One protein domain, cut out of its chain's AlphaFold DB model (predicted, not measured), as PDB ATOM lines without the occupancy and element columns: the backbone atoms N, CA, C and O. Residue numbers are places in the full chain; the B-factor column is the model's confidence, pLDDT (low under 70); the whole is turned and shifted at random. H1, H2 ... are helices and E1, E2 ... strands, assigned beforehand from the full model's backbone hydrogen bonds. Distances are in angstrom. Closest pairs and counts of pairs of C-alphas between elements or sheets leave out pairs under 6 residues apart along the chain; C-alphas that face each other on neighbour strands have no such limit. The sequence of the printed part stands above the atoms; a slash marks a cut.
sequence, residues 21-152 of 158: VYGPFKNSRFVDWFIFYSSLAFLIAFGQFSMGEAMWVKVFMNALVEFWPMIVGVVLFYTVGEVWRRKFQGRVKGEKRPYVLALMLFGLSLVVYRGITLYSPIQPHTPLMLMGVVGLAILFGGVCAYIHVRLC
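This is residues 21 to 152 of the 158 residues of an uncharacterized protein of Candidatus Marsarchaeota G2 archaeon BE_D (UniProt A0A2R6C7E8). Two pairs of helices form two sides of an open frame with a hollow middle: H1 and H5 cross each other near their middles on one side, and H3 and H4 form a hairpin on the other. The short helix H2 bridges the pairs at one end, where residues 119 to 128 stick out. The printed part has 132 residues, with elements in the order E1, H1, H2, H3, H4, H5. It is mostly helix and loose, with a radius of gyration of the C-alphas of 17.5 A and spans of 51 by 39 by 28 A.

E1, residues 25 to 28, pairs with no named strand and meets H1, residues 29 to 50, only through their tight link. H2, residues 55 to 66, is close to H1 but not clearly touching; their closest C-alphas, Gly 47 and Trp 56, are 5.9 A apart. H3, residues 68 to 88, is about perpendicular to H2, at 81 degrees. H3 and H4, residues 97 to 119, touch as a helical hairpin at a shallow tilt of 22 degrees, closest at the C-alphas of Gly 73 and Gly 107, 3.7 A. H5, residues 128 to 152, touches H1 at a steep tilt of 38 degrees, opposite ways, closest at the C-alphas of Ser 38 and Gly 141, 3.9 A. H1 is apart from H3 and H4. In H1, H2, H3, H4 and H5 every O i to N i+4 pair is within hydrogen-bond range.

E1 begins at C-alpha 25 (-2.736, 21.550, 141.352). H1 is 30.7 A long, H3 28.4 A, H4 32.8 A and H5 35.8 A. H5 ends at C-alpha 152 (12.089, 27.210, 157.006).

The C-alphas farthest apart, Gly 52 and Lys 93, are 52.6 A apart. The printed part has no cut and no long link. Model pLDDT is under 70 at residues 21 to 27, 47 to 54, 89 to 95 and 119 to 126.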
ATOM      1  N   VAL A  21       3.131  20.799 144.909       65.50
ATOM      2  CA  VAL A  21       2.405  20.323 143.730       65.50
ATOM      3  C   VAL A  21       1.654  19.070 144.140       65.50
ATOM      4  O   VAL A  21       2.282  18.080 144.504       65.50
ATOM      5  N   TYR A  22       0.331  19.131 144.079       58.97
ATOM      6  CA  TYR A  22      -0.587  18.045 144.392       58.97
ATOM      7  C   TYR A  22      -1.263  17.623 143.084       58.97
ATOM      8  O   TYR A  22      -2.193  18.279 142.617       58.97
ATOM      9  N   GLY A  23      -0.760  16.578 142.423       61.84
ATOM     10  CA  GLY A  23      -1.275  16.202 141.102       61.84
ATOM     11  C   GLY A  23      -1.098  17.332 140.063       61.84
ATOM     12  O   GLY A  23       0.036  17.767 139.827       61.84
ATOM     13  N   PRO A  24      -2.186  17.812 139.427       60.12
ATOM     14  CA  PRO A  24      -2.176  18.976 138.538       60.12
ATOM     15  C   PRO A  24      -2.262  20.324 139.270       60.12
ATOM     16  O   PRO A  24      -2.026  21.360 138.647       60.12
ATOM     17  N   PHE A  25      -2.576  20.332 140.567       63.50
ATOM     18  CA  PHE A  25      -2.736  21.550 141.352       63.50
ATOM     19  C   PHE A  25      -1.396  22.003 141.931       63.50
ATOM     20  O   PHE A  25      -0.557  21.199 142.345       63.50
ATOM     21  N   LYS A  26      -1.185  23.316 141.956       67.31
ATOM     22  CA  LYS A  26      -0.012  23.952 142.556       67.31
ATOM     23  C   LYS A  26      -0.516  24.824 143.690       67.31
ATOM     24  O   LYS A  26      -1.386  25.652 143.447       67.31
ATOM     25  N   ASN A  27       0.036  24.641 144.880       69.50
ATOM     26  CA  ASN A  27      -0.235  25.516 146.009       69.50
ATOM     27  C   ASN A  27       1.061  26.149 146.511       69.50
ATOM     28  O   ASN A  27       2.140  25.541 146.438       69.50
ATOM     29  N   SER A  28       0.966  27.370 147.025       76.94
ATOM     30  CA  SER A  28       2.069  27.940 147.787       76.94
ATOM     31  C   SER A  28       2.175  27.234 149.135       76.94
ATOM     32  O   SER A  28       1.172  26.909 149.771       76.94
ATOM     33  N   ARG A  29       3.410  27.027 149.607       77.50
ATOM     34  CA  ARG A  29       3.639  26.561 150.980       77.50
ATOM     35  C   ARG A  29       3.021  27.497 152.012       77.50
ATOM     36  O   ARG A  29       2.604  27.016 153.055       77.50
ATOM     37  N   PHE A  30       2.954  28.796 151.728       79.44
ATOM     38  CA  PHE A  30       2.290  29.747 152.610       79.44
ATOM     39  C   PHE A  30       0.811  29.423 152.766       79.44
ATOM     40  O   PHE A  30       0.353  29.336 153.895       79.44
ATOM     41  N   VAL A  31       0.096  29.155 151.672       81.62
ATOM     42  CA  VAL A  31      -1.332  28.808 151.720       81.62
ATOM     43  C   VAL A  31      -1.558  27.505 152.491       81.62
ATOM     44  O   VAL A  31      -2.448  27.446 153.334       81.62
ATOM     45  N   ASP A  32      -0.722  26.485 152.276       81.31
ATOM     46  CA  ASP A  32      -0.813  25.221 153.020       81.31
ATOM     47  C   ASP A  32      -0.633  25.428 154.537       81.31
ATOM     48  O   ASP A  32      -1.436  24.944 155.336       81.31
ATOM     49  N   TRP A  33       0.414  26.157 154.944       85.06
ATOM     50  CA  TRP A  33       0.673  26.441 156.359       85.06
ATOM     51  C   TRP A  33      -0.363  27.390 156.958       85.06
ATOM     52  O   TRP A  33      -0.739  27.227 158.113       85.06
ATOM     53  N   PHE A  34      -0.858  28.344 156.175       87.75
ATOM     54  CA  PHE A  34      -1.912  29.267 156.570       87.75
ATOM     55  C   PHE A  34      -3.198  28.530 156.907       87.75
ATOM     56  O   PHE A  34      -3.742  28.736 157.990       87.75
ATOM     57  N   ILE A  35      -3.648  27.631 156.026       85.81
ATOM     58  CA  ILE A  35      -4.827  26.799 156.277       85.81
ATOM     59  C   ILE A  35      -4.593  25.955 157.532       85.81
ATOM     60  O   ILE A  35      -5.425  25.973 158.431       85.81
ATOM     61  N   PHE A  36      -3.438  25.291 157.644       86.31
ATOM     62  CA  PHE A  36      -3.119  24.459 158.805       86.31
ATOM     63  C   PHE A  36      -3.168  25.235 160.132       86.31
ATOM     64  O   PHE A  36      -3.883  24.835 161.051       86.31
ATOM     65  N   TYR A  37      -2.439  26.349 160.236       87.38
ATOM     66  CA  TYR A  37      -2.383  27.128 161.472       87.38
ATOM     67  C   TYR A  37      -3.714  27.812 161.789       87.38
ATOM     68  O   TYR A  37      -4.092  27.862 162.957       87.38
ATOM     69  N   SER A  38      -4.450  28.273 160.773       87.69
ATOM     70  CA  SER A  38      -5.779  28.862 160.976       87.69
ATOM     71  C   SER A  38      -6.781  27.816 161.466       87.69
ATOM     72  O   SER A  38      -7.523  28.078 162.406       87.69
ATOM     73  N   SER A  39      -6.780  26.607 160.893       84.56
ATOM     74  CA  SER A  39      -7.640  25.509 161.351       84.56
ATOM     75  C   SER A  39      -7.289  25.051 162.766       84.56
ATOM     76  O   SER A  39      -8.190  24.811 163.563       84.56
ATOM     77  N   LEU A  40      -5.998  24.965 163.103       84.75
ATOM     78  CA  LEU A  40      -5.556  24.604 164.451       84.75
ATOM     79  C   LEU A  40      -5.975  25.659 165.482       84.75
ATOM     80  O   LEU A  40      -6.551  25.317 166.512       84.75
ATOM     81  N   ALA A  41      -5.723  26.937 165.189       86.06
ATOM     82  CA  ALA A  41      -6.113  28.043 166.056       86.06
ATOM     83  C   ALA A  41      -7.634  28.107 166.231       86.06
ATOM     84  O   ALA A  41      -8.112  28.286 167.349       86.06
ATOM     85  N   PHE A  42      -8.387  27.890 165.150       86.06
ATOM     86  CA  PHE A  42      -9.841  27.812 165.198       86.06
ATOM     87  C   PHE A  42     -10.307  26.668 166.095       86.06
ATOM     88  O   PHE A  42     -11.149  26.901 166.945       86.06
ATOM     89  N   LEU A  43      -9.754  25.460 165.958       80.62
ATOM     90  CA  LEU A  43     -10.152  24.314 166.782       80.62
ATOM     91  C   LEU A  43      -9.887  24.552 168.271       80.62
ATOM     92  O   LEU A  43     -10.751  24.259 169.095       80.62
ATOM     93  N   ILE A  44      -8.722  25.108 168.614       80.00
ATOM     94  CA  ILE A  44      -8.373  25.424 170.003       80.00
ATOM     95  C   ILE A  44      -9.312  26.500 170.544       80.00
ATOM     96  O   ILE A  44      -9.922  26.305 171.591       80.00
ATOM     97  N   ALA A  45      -9.466  27.615 169.828       78.19
ATOM     98  CA  ALA A  45     -10.316  28.715 170.262       78.19
ATOM     99  C   ALA A  45     -11.791  28.294 170.334       78.19
ATOM    100  O   ALA A  45     -12.464  28.570 171.319       78.19
ATOM    101  N   PHE A  46     -12.295  27.570 169.338       76.50
ATOM    102  CA  PHE A  46     -13.657  27.050 169.340       76.50
ATOM    103  C   PHE A  46     -13.875  26.086 170.508       76.50
ATOM    104  O   PHE A  46     -14.857  26.236 171.229       76.50
ATOM    105  N   GLY A  47     -12.946  25.162 170.765       69.94
ATOM    106  CA  GLY A  47     -13.015  24.292 171.937       69.94
ATOM    107  C   GLY A  47     -13.057  25.106 173.231       69.94
ATOM    108  O   GLY A  47     -14.029  25.045 173.967       69.94
ATOM    109  N   GLN A  48     -12.067  25.963 173.464       69.44
ATOM    110  CA  GLN A  48     -11.932  26.710 174.719       69.44
ATOM    111  C   GLN A  48     -13.072  27.714 174.969       69.44
ATOM    112  O   GLN A  48     -13.553  27.825 176.094       69.44
ATOM    113  N   PHE A  49     -13.525  28.435 173.939       66.50
ATOM    114  CA  PHE A  49     -14.520  29.502 174.094       66.50
ATOM    115  C   PHE A  49     -15.967  29.036 173.957       66.50
ATOM    116  O   PHE A  49     -16.860  29.735 174.432       66.50
ATOM    117  N   SER A  50     -16.230  27.900 173.303       62.66
ATOM    118  CA  SER A  50     -17.608  27.450 173.074       62.66
ATOM    119  C   SER A  50     -17.981  26.163 173.812       62.66
ATOM    120  O   SER A  50     -19.168  25.951 174.059       62.66
ATOM    121  N   MET A  51     -17.022  25.297 174.176       62.44
ATOM    122  CA  MET A  51     -17.321  23.935 174.641       62.44
ATOM    123  C   MET A  51     -16.268  23.409 175.633       62.44
ATOM    124  O   MET A  51     -15.192  22.992 175.226       62.44
ATOM    125  N   GLY A  52     -16.588  23.348 176.932       64.56
ATOM    126  CA  GLY A  52     -15.674  22.812 177.960       64.56
ATOM    127  C   GLY A  52     -15.034  21.451 177.612       64.56
ATOM    128  O   GLY A  52     -15.557  20.692 176.796       64.56
ATOM    129  N   GLU A  53     -13.907  21.116 178.250       63.16
ATOM    130  CA  GLU A  53     -12.954  20.059 177.838       63.16
ATOM    131  C   GLU A  53     -13.518  18.637 177.621       63.16
ATOM    132  O   GLU A  53     -12.877  17.823 176.967       63.16
ATOM    133  N   ALA A  54     -14.711  18.300 178.115       66.00
ATOM    134  CA  ALA A  54     -15.349  17.004 177.845       66.00
ATOM    135  C   ALA A  54     -16.265  17.014 176.601       66.00
ATOM    136  O   ALA A  54     -16.555  15.970 176.014       66.00
ATOM    137  N   MET A  55     -16.731  18.191 176.172       71.62
ATOM    138  CA  MET A  55     -17.697  18.348 175.079       71.62
ATOM    139  C   MET A  55     -17.044  18.334 173.696       71.62
ATOM    140  O   MET A  55     -17.691  17.919 172.732       71.62
ATOM    141  N   TRP A  56     -15.765  18.715 173.580       70.62
ATOM    142  CA  TRP A  56     -15.087  18.749 172.279       70.62
ATOM    143  C   TRP A  56     -14.980  17.359 171.640       70.62
ATOM    144  O   TRP A  56     -15.125  17.258 170.428       70.62
ATOM    145  N   VAL A  57     -14.808  16.283 172.424       73.44
ATOM    146  CA  VAL A  57     -14.772  14.905 171.894       73.44
ATOM    147  C   VAL A  57     -16.114  14.545 171.268       73.44
ATOM    148  O   VAL A  57     -16.165  14.027 170.156       73.44
ATOM    149  N   LYS A  58     -17.217  14.861 171.955       76.56
ATOM    150  CA  LYS A  58     -18.572  14.606 171.454       76.56
ATOM    151  C   LYS A  58     -18.848  15.404 170.183       76.56
ATOM    152  O   LYS A  58     -19.408  14.869 169.234       76.56
ATOM    153  N   VAL A  59     -18.425  16.663 170.141       74.38
ATOM    154  CA  VAL A  59     -18.596  17.529 168.968       74.38
ATOM    155  C   VAL A  59     -17.707  17.101 167.814       74.38
ATOM    156  O   VAL A  59     -18.164  17.097 166.679       74.38
ATOM    157  N   PHE A  60     -16.484  16.657 168.089       74.94
ATOM    158  CA  PHE A  60     -15.607  16.066 167.089       74.94
ATOM    159  C   PHE A  60     -16.224  14.798 166.492       74.94
ATOM    160  O   PHE A  60     -16.314  14.689 165.275       74.94
ATOM    161  N   MET A  61     -16.726  13.881 167.324       80.81
ATOM    162  CA  MET A  61     -17.413  12.673 166.852       80.81
ATOM    163  C   MET A  61     -18.675  13.006 166.050       80.81
ATOM    164  O   MET A  61     -18.881  12.449 164.973       80.81
ATOM    165  N   ASN A  62     -19.483  13.959 166.519       81.69
ATOM    166  CA  ASN A  62     -20.644  14.438 165.774       81.69
ATOM    167  C   ASN A  62     -20.228  15.045 164.434       81.69
ATOM    168  O   ASN A  62     -20.852  14.750 163.424       81.69
ATOM    169  N   ALA A  63     -19.142  15.818 164.395       79.25
ATOM    170  CA  ALA A  63     -18.633  16.399 163.164       79.25
ATOM    171  C   ALA A  63     -18.101  15.330 162.196       79.25
ATOM    172  O   ALA A  63     -18.322  15.432 160.990       79.25
ATOM    173  N   LEU A  64     -17.449  14.278 162.701       82.69
ATOM    174  CA  LEU A  64     -17.027  13.146 161.874       82.69
ATOM    175  C   LEU A  64     -18.220  12.474 161.196       82.69
ATOM    176  O   LEU A  64     -18.109  12.116 160.030       82.69
ATOM    177  N   VAL A  65     -19.344  12.327 161.901       85.12
ATOM    178  CA  VAL A  65     -20.572  11.725 161.361       85.12
ATOM    179  C   VAL A  65     -21.312  12.698 160.446       85.12
ATOM    180  O   VAL A  65     -21.727  12.329 159.358       85.12
ATOM    181  N   GLU A  66     -21.470  13.954 160.842       81.56
ATOM    182  CA  GLU A  66     -22.257  14.944 160.105       81.56
ATOM    183  C   GLU A  66     -21.548  15.439 158.836       81.56
ATOM    184  O   GLU A  66     -22.181  15.696 157.808       81.56
ATOM    185  N   PHE A  67     -20.223  15.563 158.880       84.12
ATOM    186  CA  PHE A  67     -19.407  16.082 157.784       84.12
ATOM    187  C   PHE A  67     -18.575  14.993 157.102       84.12
ATOM    188  O   PHE A  67     -17.662  15.316 156.339       84.12
ATOM    189  N   TRP A  68     -18.909  13.711 157.313       87.12
ATOM    190  CA  TRP A  68     -18.157  12.575 156.774       87.12
ATOM    191  C   TRP A  68     -17.855  12.678 155.267       87.12
ATOM    192  O   TRP A  68     -16.700  12.434 154.905       87.12
ATOM    193  N   PRO A  69     -18.778  13.108 154.369       87.81
ATOM    194  CA  PRO A  69     -18.471  13.170 152.941       87.81
ATOM    195  C   PRO A  69     -17.420  14.242 152.647       87.81
ATOM    196  O   PRO A  69     -16.506  14.022 151.857       87.81
ATOM    197  N   MET A  70     -17.507  15.386 153.333       87.81
ATOM    198  CA  MET A  70     -16.544  16.477 153.205       87.81
ATOM    199  C   MET A  70     -15.166  16.049 153.714       87.81
ATOM    200  O   MET A  70     -14.167  16.274 153.037       87.81
ATOM    201  N   ILE A  71     -15.112  15.393 154.876       87.88
ATOM    202  CA  ILE A  71     -13.866  14.906 155.478       87.88
ATOM    203  C   ILE A  71     -13.197  13.884 154.558       87.88
ATOM    204  O   ILE A  71     -12.018  14.028 154.236       87.88
ATOM    205  N   VAL A  72     -13.951  12.890 154.081       90.38
ATOM    206  CA  VAL A  72     -13.449  11.892 153.127       90.38
ATOM    207  C   VAL A  72     -12.961  12.570 151.848       90.38
ATOM    208  O   VAL A  72     -11.871  12.255 151.375       90.38
ATOM    209  N   GLY A  73     -13.713  13.540 151.325       90.19
ATOM    210  CA  GLY A  73     -13.335  14.304 150.140       90.19
ATOM    211  C   GLY A  73     -12.004  15.044 150.297       90.19
ATOM    212  O   GLY A  73     -11.120  14.909 149.448       90.19
ATOM    213  N   VAL A  74     -11.822  15.760 151.412       86.50
ATOM    214  CA  VAL A  74     -10.575  16.470 151.749       86.50
ATOM    215  C   VAL A  74      -9.413  15.490 151.908       86.50
ATOM    216  O   VAL A  74      -8.362  15.679 151.291       86.50
ATOM    217  N   VAL A  75      -9.590  14.423 152.695       89.75
ATOM    218  CA  VAL A  75      -8.544  13.413 152.924       89.75
ATOM    219  C   VAL A  75      -8.121  12.776 151.606       89.75
ATOM    220  O   VAL A  75      -6.924  12.663 151.339       89.75
ATOM    221  N   LEU A  76      -9.079  12.405 150.758       88.25
ATOM    222  CA  LEU A  76      -8.810  11.794 149.464       88.25
ATOM    223  C   LEU A  76      -8.072  12.770 148.538       88.25
ATOM    224  O   LEU A  76      -7.043  12.401 147.973       88.25
ATOM    225  N   PHE A  77      -8.517  14.028 148.452       86.06
ATOM    226  CA  PHE A  77      -7.868  15.066 147.647       86.06
ATOM    227  C   PHE A  77      -6.393  15.259 148.030       86.06
ATOM    228  O   PHE A  77      -5.501  15.150 147.182       86.06
ATOM    229  N   TYR A  78      -6.115  15.500 149.316       82.81
ATOM    230  CA  TYR A  78      -4.757  15.783 149.784       82.81
ATOM    231  C   TYR A  78      -3.863  14.542 149.795       82.81
ATOM    232  O   TYR A  78      -2.698  14.633 149.403       82.81
ATOM    233  N   THR A  79      -4.382  13.371 150.178       84.88
ATOM    234  CA  THR A  79      -3.588  12.130 150.216       84.88
ATOM    235  C   THR A  79      -3.173  11.706 148.813       84.88
ATOM    236  O   THR A  79      -2.002  11.408 148.579       84.88
ATOM    237  N   VAL A  80      -4.098  11.734 147.848       86.38
ATOM    238  CA  VAL A  80      -3.799  11.413 146.443       86.38
ATOM    239  C   VAL A  80      -2.800  12.415 145.861       86.38
ATOM    240  O   VAL A  80      -1.824  12.019 145.215       86.38
ATOM    241  N   GLY A  81      -2.985  13.706 146.149       82.25
ATOM    242  CA  GLY A  81      -2.051  14.757 145.756       82.25
ATOM    243  C   GLY A  81      -0.643  14.558 146.329       82.25
ATOM    244  O   GLY A  81       0.348  14.721 145.613       82.25
ATOM    245  N   GLU A  82      -0.537  14.172 147.599       82.31
ATOM    246  CA  GLU A  82       0.737  13.934 148.283       82.31
ATOM    247  C   GLU A  82       1.429  12.660 147.775       82.31
ATOM    248  O   GLU A  82       2.645  12.651 147.561       82.31
ATOM    249  N   VAL A  83       0.667  11.595 147.500       84.44
ATOM    250  CA  VAL A  83       1.180  10.382 146.847       84.44
ATOM    251  C   VAL A  83       1.749  10.718 145.471       84.44
ATOM    252  O   VAL A  83       2.854  10.277 145.148       84.44
ATOM    253  N   TRP A  84       1.053  11.543 144.683       80.31
ATOM    254  CA  TRP A  84       1.571  12.032 143.407       80.31
ATOM    255  C   TRP A  84       2.885  12.787 143.569       80.31
ATOM    256  O   TRP A  84       3.866  12.462 142.895       80.31
ATOM    257  N   ARG A  85       2.925  13.742 144.502       77.00
ATOM    258  CA  ARG A  85       4.112  14.546 144.802       77.00
ATOM    259  C   ARG A  85       5.322  13.681 145.156       77.00
ATOM    260  O   ARG A  85       6.420  13.929 144.675       77.00
ATOM    261  N   ARG A  86       5.133  12.657 145.994       76.44
ATOM    262  CA  ARG A  86       6.234  11.810 146.484       76.44
ATOM    263  C   ARG A  86       6.664  10.729 145.496       76.44
ATOM    264  O   ARG A  86       7.849  10.423 145.431       76.44
ATOM    265  N   LYS A  87       5.719  10.108 144.782       75.00
ATOM    266  CA  LYS A  87       5.985   8.880 144.010       75.00
ATOM    267  C   LYS A  87       6.013   9.080 142.498       75.00
ATOM    268  O   LYS A  87       6.682   8.314 141.810       75.00
ATOM    269  N   PHE A  88       5.294  10.071 141.972       70.50
ATOM    270  CA  PHE A  88       5.040  10.184 140.531       70.50
ATOM    271  C   PHE A  88       5.566  11.480 139.905       70.50
ATOM    272  O   PHE A  88       5.813  11.519 138.696       70.50
ATOM    273  N   GLN A  89       5.813  12.509 140.717       66.88
ATOM    274  CA  GLN A  89       6.401  13.772 140.284       66.88
ATOM    275  C   GLN A  89       7.774  13.548 139.625       66.88
ATOM    276  O   GLN A  89       8.723  13.098 140.259       66.88
ATOM    277  N   GLY A  90       7.862  13.834 138.322       62.22
ATOM    278  CA  GLY A  90       9.092  13.726 137.530       62.22
ATOM    279  C   GLY A  90       9.445  12.325 137.008       62.22
ATOM    280  O   GLY A  90      10.392  12.214 136.240       62.22
ATOM    281  N   ARG A  91       8.705  11.266 137.379       57.75
ATOM    282  CA  ARG A  91       9.011   9.875 136.970       57.75
ATOM    283  C   ARG A  91       7.984   9.239 136.035       57.75
ATOM    284  O   ARG A  91       8.321   8.292 135.334       57.75
ATOM    285  N   VAL A  92       6.744   9.725 136.012       54.03
ATOM    286  CA  VAL A  92       5.670   9.080 135.241       54.03
ATOM    287  C   VAL A  92       5.348   9.881 133.987       54.03
ATOM    288  O   VAL A  92       4.719  10.937 134.054       54.03
ATOM    289  N   LYS A  93       5.750   9.340 132.831       53.91
ATOM    290  CA  LYS A  93       5.161   9.675 131.530       53.91
ATOM    291  C   LYS A  93       3.647   9.463 131.628       53.91
ATOM    292  O   LYS A  93       3.223   8.324 131.690       53.91
ATOM    293  N   GLY A  94       2.865  10.544 131.694       60.31
ATOM    294  CA  GLY A  94       1.450  10.662 131.284       60.31
ATOM    295  C   GLY A  94       0.366   9.747 131.888       60.31
ATOM    296  O   GLY A  94      -0.681  10.253 132.275       60.31
ATOM    297  N   GLU A  95       0.578   8.436 131.987       66.94
ATOM    298  CA  GLU A  95      -0.462   7.400 132.085       66.94
ATOM    299  C   GLU A  95      -1.236   7.401 133.406       66.94
ATOM    300  O   GLU A  95      -2.446   7.202 133.416       66.94
ATOM    301  N   LYS A  96      -0.576   7.680 134.539       73.88
ATOM    302  CA  LYS A  96      -1.244   7.704 135.859       73.88
ATOM    303  C   LYS A  96      -1.890   9.050 136.199       73.88
ATOM    304  O   LYS A  96      -2.660   9.144 137.151       73.88
ATOM    305  N   ARG A  97      -1.582  10.097 135.426       74.69
ATOM    306  CA  ARG A  97      -2.096  11.460 135.626       74.69
ATOM    307  C   ARG A  97      -3.630  11.556 135.562       74.69
ATOM    308  O   ARG A  97      -4.172  12.205 136.457       74.69
ATOM    309  N   PRO A  98      -4.340  10.951 134.586       82.00
ATOM    310  CA  PRO A  98      -5.802  11.027 134.533       82.00
ATOM    311  C   PRO A  98      -6.466  10.367 135.744       82.00
ATOM    312  O   PRO A  98      -7.389  10.944 136.302       82.00
ATOM    313  N   TYR A  99      -5.958   9.224 136.215       84.38
ATOM    314  CA  TYR A  99      -6.500   8.544 137.399       84.38
ATOM    315  C   TYR A  99      -6.334   9.371 138.674       84.38
ATOM    316  O   TYR A  99      -7.252   9.477 139.481       84.38
ATOM    317  N   VAL A 100      -5.167   9.998 138.841       82.75
ATOM    318  CA  VAL A 100      -4.876  10.882 139.979       82.75
ATOM    319  C   VAL A 100      -5.783  12.109 139.944       82.75
ATOM    320  O   VAL A 100      -6.356  12.470 140.965       82.75
ATOM    321  N   LEU A 101      -5.961  12.716 138.768       83.50
ATOM    322  CA  LEU A 101      -6.885  13.832 138.592       83.50
ATOM    323  C   LEU A 101      -8.334  13.410 138.875       83.50
ATOM    324  O   LEU A 101      -9.022  14.125 139.590       83.50
ATOM    325  N   ALA A 102      -8.783  12.261 138.368       87.25
ATOM    326  CA  ALA A 102     -10.139  11.759 138.588       87.25
ATOM    327  C   ALA A 102     -10.422  11.520 140.076       87.25
ATOM    328  O   ALA A 102     -11.447  11.967 140.582       87.25
ATOM    329  N   LEU A 103      -9.484  10.896 140.796       88.81
ATOM    330  CA  LEU A 103      -9.578  10.719 142.245       88.81
ATOM    331  C   LEU A 103      -9.628  12.069 142.970       88.81
ATOM    332  O   LEU A 103     -10.506  12.283 143.796       88.81
ATOM    333  N   MET A 104      -8.747  13.015 142.636       88.12
ATOM    334  CA  MET A 104      -8.789  14.348 143.247       88.12
ATOM    335  C   MET A 104     -10.110  15.078 142.954       88.12
ATOM    336  O   MET A 104     -10.693  15.661 143.863       88.12
ATOM    337  N   LEU A 105     -10.625  15.015 141.723       89.12
ATOM    338  CA  LEU A 105     -11.911  15.618 141.356       89.12
ATOM    339  C   LEU A 105     -13.092  14.949 142.062       89.12
ATOM    340  O   LEU A 105     -14.028  15.638 142.452       89.12
ATOM    341  N   PHE A 106     -13.034  13.636 142.276       92.88
ATOM    342  CA  PHE A 106     -14.010  12.921 143.091       92.88
ATOM    343  C   PHE A 106     -13.961  13.370 144.559       92.88
ATOM    344  O   PHE A 106     -14.993  13.626 145.169       92.88
ATOM    345  N   GLY A 107     -12.766  13.556 145.128       89.44
ATOM    346  CA  GLY A 107     -12.629  14.140 146.465       89.44
ATOM    347  C   GLY A 107     -13.233  15.547 146.543       89.44
ATOM    348  O   GLY A 107     -13.982  15.859 147.468       89.44
ATOM    349  N   LEU A 108     -12.976  16.377 145.529       88.81
ATOM    350  CA  LEU A 108     -13.546  17.720 145.423       88.81
ATOM    351  C   LEU A 108     -15.076  17.697 145.287       88.81
ATOM    352  O   LEU A 108     -15.747  18.517 145.912       88.81
ATOM    353  N   SER A 109     -15.646  16.770 144.513       91.56
ATOM    354  CA  SER A 109     -17.099  16.689 144.340       91.56
ATOM    355  C   SER A 109     -17.815  16.331 145.640       91.56
ATOM    356  O   SER A 109     -18.871  16.898 145.909       91.56
ATOM    357  N   LEU A 110     -17.224  15.484 146.492       91.12
ATOM    358  CA  LEU A 110     -17.753  15.201 147.832       91.12
ATOM    359  C   LEU A 110     -17.768  16.448 148.730       91.12
ATOM    360  O   LEU A 110     -18.744  16.680 149.449       91.12
ATOM    361  N   VAL A 111     -16.720  17.278 148.659       87.81
ATOM    362  CA  VAL A 111     -16.649  18.558 149.385       87.81
ATOM    363  C   VAL A 111     -17.732  19.518 148.896       87.81
ATOM    364  O   VAL A 111     -18.462  20.080 149.710       87.81
ATOM    365  N   VAL A 112     -17.882  19.670 147.576       87.38
ATOM    366  CA  VAL A 112     -18.897  20.550 146.972       87.38
ATOM    367  C   VAL A 112     -20.310  20.069 147.299       87.38
ATOM    368  O   VAL A 112     -21.140  20.868 147.724       87.38
ATOM    369  N   TYR A 113     -20.577  18.767 147.171       89.19
ATOM    370  CA  TYR A 113     -21.865  18.164 147.510       89.19
ATOM    371  C   TYR A 113     -22.259  18.466 148.959       89.19
ATOM    372  O   TYR A 113     -23.353  18.977 149.220       89.19
ATOM    373  N   ARG A 114     -21.353  18.218 149.916       84.94
ATOM    374  CA  ARG A 114     -21.658  18.495 151.321       84.94
ATOM    375  C   ARG A 114     -21.786  19.996 151.584       84.94
ATOM    376  O   ARG A 114     -22.704  20.389 152.292       84.94
ATOM    377  N   GLY A 115     -20.955  20.830 150.960       81.44
ATOM    378  CA  GLY A 115     -21.061  22.288 151.050       81.44
ATOM    379  C   GLY A 115     -22.431  22.812 150.610       81.44
ATOM    380  O   GLY A 115     -23.058  23.574 151.338       81.44
ATOM    381  N   ILE A 116     -22.951  22.346 149.472       83.19
ATOM    382  CA  ILE A 116     -24.274  22.760 148.975       83.19
ATOM    383  C   ILE A 116     -25.388  22.338 149.943       83.19
ATOM    384  O   ILE A 116     -26.280  23.129 150.231       83.19
ATOM    385  N   THR A 117     -25.331  21.113 150.476       81.44
ATOM    386  CA  THR A 117     -26.363  20.611 151.406       81.44
ATOM    387  C   THR A 117     -26.342  21.278 152.784       81.44
ATOM    388  O   THR A 117     -27.342  21.212 153.489       81.44
ATOM    389  N   LEU A 118     -25.235  21.915 153.178       73.88
ATOM    390  CA  LEU A 118     -25.121  22.639 154.450       73.88
ATOM    391  C   LEU A 118     -25.620  24.081 154.371       73.88
ATOM    392  O   LEU A 118     -26.142  24.602 155.350       73.88
ATOM    393  N   TYR A 119     -25.436  24.730 153.223       65.00
ATOM    394  CA  TYR A 119     -25.708  26.159 153.049       65.00
ATOM    395  C   TYR A 119     -26.953  26.445 152.203       65.00
ATOM    396  O   TYR A 119     -27.164  27.587 151.805       65.00
ATOM    397  N   SER A 120     -27.777  25.436 151.909       55.50
ATOM    398  CA  SER A 120     -29.021  25.604 151.157       55.50
ATOM    399  C   SER A 120     -30.242  25.269 152.023       55.50
ATOM    400  O   SER A 120     -30.379  24.114 152.432       55.50
ATOM    401  N   PRO A 121     -31.159  26.227 152.273       56.41
ATOM    402  CA  PRO A 121     -31.051  27.660 151.975       56.41
ATOM    403  C   PRO A 121     -30.013  28.357 152.873       56.41
ATOM    404  O   PRO A 121     -29.772  27.930 154.000       56.41
ATOM    405  N   ILE A 122     -29.411  29.446 152.383       57.75
ATOM    406  CA  ILE A 122     -28.427  30.233 153.141       57.75
ATOM    407  C   ILE A 122     -29.142  30.821 154.360       57.75
ATOM    408  O   ILE A 122     -29.955  31.730 154.217       57.75
ATOM    409  N   GLN A 123     -28.855  30.300 155.555       59.75
ATOM    410  CA  GLN A 123     -29.359  30.847 156.814       59.75
ATOM    411  C   GLN A 123     -28.264  31.710 157.462       59.75
ATOM    412  O   GLN A 123     -27.320  31.167 158.043       59.75
ATOM    413  N   PRO A 124     -28.338  33.051 157.372       57.47
ATOM    414  CA  PRO A 124     -27.360  33.947 157.974       57.47
ATOM    415  C   PRO A 124     -27.645  34.098 159.476       57.47
ATOM    416  O   PRO A 124     -28.058  35.150 159.951       57.47
ATOM    417  N   HIS A 125     -27.440  33.028 160.240       62.16
ATOM    418  CA  HIS A 125     -27.538  33.046 161.703       62.16
ATOM    419  C   HIS A 125     -26.225  32.600 162.349       62.16
ATOM    420  O   HIS A 125     -26.213  31.863 163.330       62.16
ATOM    421  N   THR A 126     -25.091  33.030 161.789       68.31
ATOM    422  CA  THR A 126     -23.791  32.805 162.424       68.31
ATOM    423  C   THR A 126     -23.637  33.770 163.606       68.31
ATOM    424  O   THR A 126     -23.691  34.982 163.395       68.31
ATOM    425  N   PRO A 127     -23.437  33.285 164.845       78.62
ATOM    426  CA  PRO A 127     -23.246  34.160 165.997       78.62
ATOM    427  C   PRO A 127     -22.029  35.077 165.814       78.62
ATOM    428  O   PRO A 127     -20.975  34.620 165.366       78.62
ATOM    429  N   LEU A 128     -22.130  36.345 166.230       80.75
ATOM    430  CA  LEU A 128     -21.027  37.318 166.144       80.75
ATOM    431  C   LEU A 128     -19.753  36.812 166.841       80.75
ATOM    432  O   LEU A 128     -18.647  36.991 166.336       80.75
ATOM    433  N   MET A 129     -19.914  36.111 167.967       78.12
ATOM    434  CA  MET A 129     -18.809  35.471 168.685       78.12
ATOM    435  C   MET A 129     -18.073  34.447 167.810       78.12
ATOM    436  O   MET A 129     -16.847  34.431 167.787       78.12
ATOM    437  N   LEU A 130     -18.804  33.632 167.043       79.69
ATOM    438  CA  LEU A 130     -18.210  32.642 166.145       79.69
ATOM    439  C   LEU A 130     -17.454  33.322 164.997       79.69
ATOM    440  O   LEU A 130     -16.346  32.905 164.668       79.69
ATOM    441  N   MET A 131     -18.000  34.406 164.439       82.12
ATOM    442  CA  MET A 131     -17.295  35.217 163.438       82.12
ATOM    443  C   MET A 131     -15.998  35.815 164.001       82.12
ATOM    444  O   MET A 131     -14.965  35.772 163.334       82.12
ATOM    445  N   GLY A 132     -16.026  36.311 165.244       84.38
ATOM    446  CA  GLY A 132     -14.844  36.816 165.944       84.38
ATOM    447  C   GLY A 132     -13.774  35.739 166.158       84.38
ATOM    448  O   GLY A 132     -12.604  35.969 165.858       84.38
ATOM    449  N   VAL A 133     -14.174  34.539 166.595       85.00
ATOM    450  CA  VAL A 133     -13.269  33.388 166.768       85.00
ATOM    451  C   VAL A 133     -12.627  32.978 165.440       85.00
ATOM    452  O   VAL A 133     -11.415  32.768 165.388       85.00
ATOM    453  N   VAL A 134     -13.402  32.921 164.352       86.69
ATOM    454  CA  VAL A 134     -12.876  32.636 163.005       86.69
ATOM    455  C   VAL A 134     -11.887  33.718 162.563       86.69
ATOM    456  O   VAL A 134     -10.797  33.391 162.097       86.69
ATOM    457  N   GLY A 135     -12.225  34.997 162.745       87.50
ATOM    458  CA  GLY A 135     -11.348  36.115 162.390       87.50
ATOM    459  C   GLY A 135     -10.008  36.077 163.131       87.50
ATOM    460  O   GLY A 135      -8.953  36.190 162.506       87.50
ATOM    461  N   LEU A 136     -10.031  35.842 164.445       89.06
ATOM    462  CA  LEU A 136      -8.816  35.704 165.256       89.06
ATOM    463  C   LEU A 136      -7.970  34.501 164.830       89.06
ATOM    464  O   LEU A 136      -6.750  34.619 164.724       89.06
ATOM    465  N   ALA A 137      -8.607  33.365 164.541       90.56
ATOM    466  CA  ALA A 137      -7.917  32.167 164.077       90.56
ATOM    467  C   ALA A 137      -7.211  32.386 162.732       90.56
ATOM    468  O   ALA A 137      -6.062  31.981 162.572       90.56
ATOM    469  N   ILE A 138      -7.866  33.072 161.790       90.88
ATOM    470  CA  ILE A 138      -7.293  33.457 160.493       90.88
ATOM    471  C   ILE A 138      -6.091  34.390 160.684       90.88
ATOM    472  O   ILE A 138      -5.038  34.166 160.089       90.88
ATOM    473  N   LEU A 139      -6.215  35.420 161.527       92.25
ATOM    474  CA  LEU A 139      -5.123  36.364 161.788       92.25
ATOM    475  C   LEU A 139      -3.911  35.664 162.409       92.25
ATOM    476  O   LEU A 139      -2.792  35.789 161.905       92.25
ATOM    477  N   PHE A 140      -4.137  34.881 163.463       92.94
ATOM    478  CA  PHE A 140      -3.085  34.114 164.122       92.94
ATOM    479  C   PHE A 140      -2.448  33.103 163.160       92.94
ATOM    480  O   PHE A 140      -1.222  33.025 163.053       92.94
ATOM    481  N   GLY A 141      -3.273  32.384 162.397       90.56
ATOM    482  CA  GLY A 141      -2.818  31.428 161.397       90.56
ATOM    483  C   GLY A 141      -1.954  32.062 160.310       90.56
ATOM    484  O   GLY A 141      -0.922  31.499 159.942       90.56
ATOM    485  N   GLY A 142      -2.311  33.267 159.859       89.69
ATOM    486  CA  GLY A 142      -1.519  34.098 158.947       89.69
ATOM    487  C   GLY A 142      -0.132  34.417 159.482       89.69
ATOM    488  O   GLY A 142       0.865  34.183 158.795       89.69
ATOM    489  N   VAL A 143      -0.060  34.900 160.723       92.94
ATOM    490  CA  VAL A 143       1.207  35.248 161.379       92.94
ATOM    491  C   VAL A 143       2.090  34.010 161.550       92.94
ATOM    492  O   VAL A 143       3.254  34.023 161.145       92.94
ATOM    493  N   CYS A 144       1.544  32.909 162.073       91.75
ATOM    494  CA  CYS A 144       2.295  31.664 162.251       91.75
ATOM    495  C   CYS A 144       2.785  31.084 160.921       91.75
ATOM    496  O   CYS A 144       3.944  30.677 160.820       91.75
ATOM    497  N   ALA A 145       1.943  31.086 159.884       89.12
ATOM    498  CA  ALA A 145       2.326  30.618 158.558       89.12
ATOM    499  C   ALA A 145       3.431  31.479 157.944       89.12
ATOM    500  O   ALA A 145       4.381  30.940 157.375       89.12
ATOM    501  N   TYR A 146       3.346  32.802 158.096       88.50
ATOM    502  CA  TYR A 146       4.381  33.718 157.631       88.50
ATOM    503  C   TYR A 146       5.723  33.424 158.309       88.50
ATOM    504  O   TYR A 146       6.723  33.213 157.619       88.50
ATOM    505  N   ILE A 147       5.736  33.348 159.645       89.94
ATOM    506  CA  ILE A 147       6.943  33.066 160.432       89.94
ATOM    507  C   ILE A 147       7.523  31.702 160.047       89.94
ATOM    508  O   ILE A 147       8.704  31.616 159.717       89.94
ATOM    509  N   HIS A 148       6.697  30.650 160.010       88.50
ATOM    510  CA  HIS A 148       7.134  29.307 159.629       88.50
ATOM    511  C   HIS A 148       7.791  29.317 158.250       88.50
ATOM    512  O   HIS A 148       8.903  28.818 158.074       88.50
ATOM    513  N   VAL A 149       7.118  29.886 157.247       84.94
ATOM    514  CA  VAL A 149       7.628  29.874 155.874       84.94
ATOM    515  C   VAL A 149       8.911  30.686 155.765       84.94
ATOM    516  O   VAL A 149       9.854  30.257 155.097       84.94
ATOM    517  N   ARG A 150       8.976  31.832 156.449       84.44
ATOM    518  CA  ARG A 150      10.163  32.684 156.464       84.44
ATOM    519  C   ARG A 150      11.362  31.977 157.095       84.44
ATOM    520  O   ARG A 150      12.444  32.052 156.523       84.44
ATOM    521  N   LEU A 151      11.169  31.270 158.208       85.69
ATOM    522  CA  LEU A 151      12.236  30.549 158.907       85.69
ATOM    523  C   LEU A 151      12.688  29.291 158.154       85.69
ATOM    524  O   LEU A 151      13.884  29.056 158.019       85.69
ATOM    525  N   CYS A 152      11.757  28.494 157.626       82.00
ATOM    526  CA  CYS A 152      12.089  27.210 157.006       82.00
ATOM    527  C   CYS A 152      12.507  27.315 155.532       82.00
ATOM    528  O   CYS A 152      13.207  26.433 155.037       82.00
TER     529      CYS A 152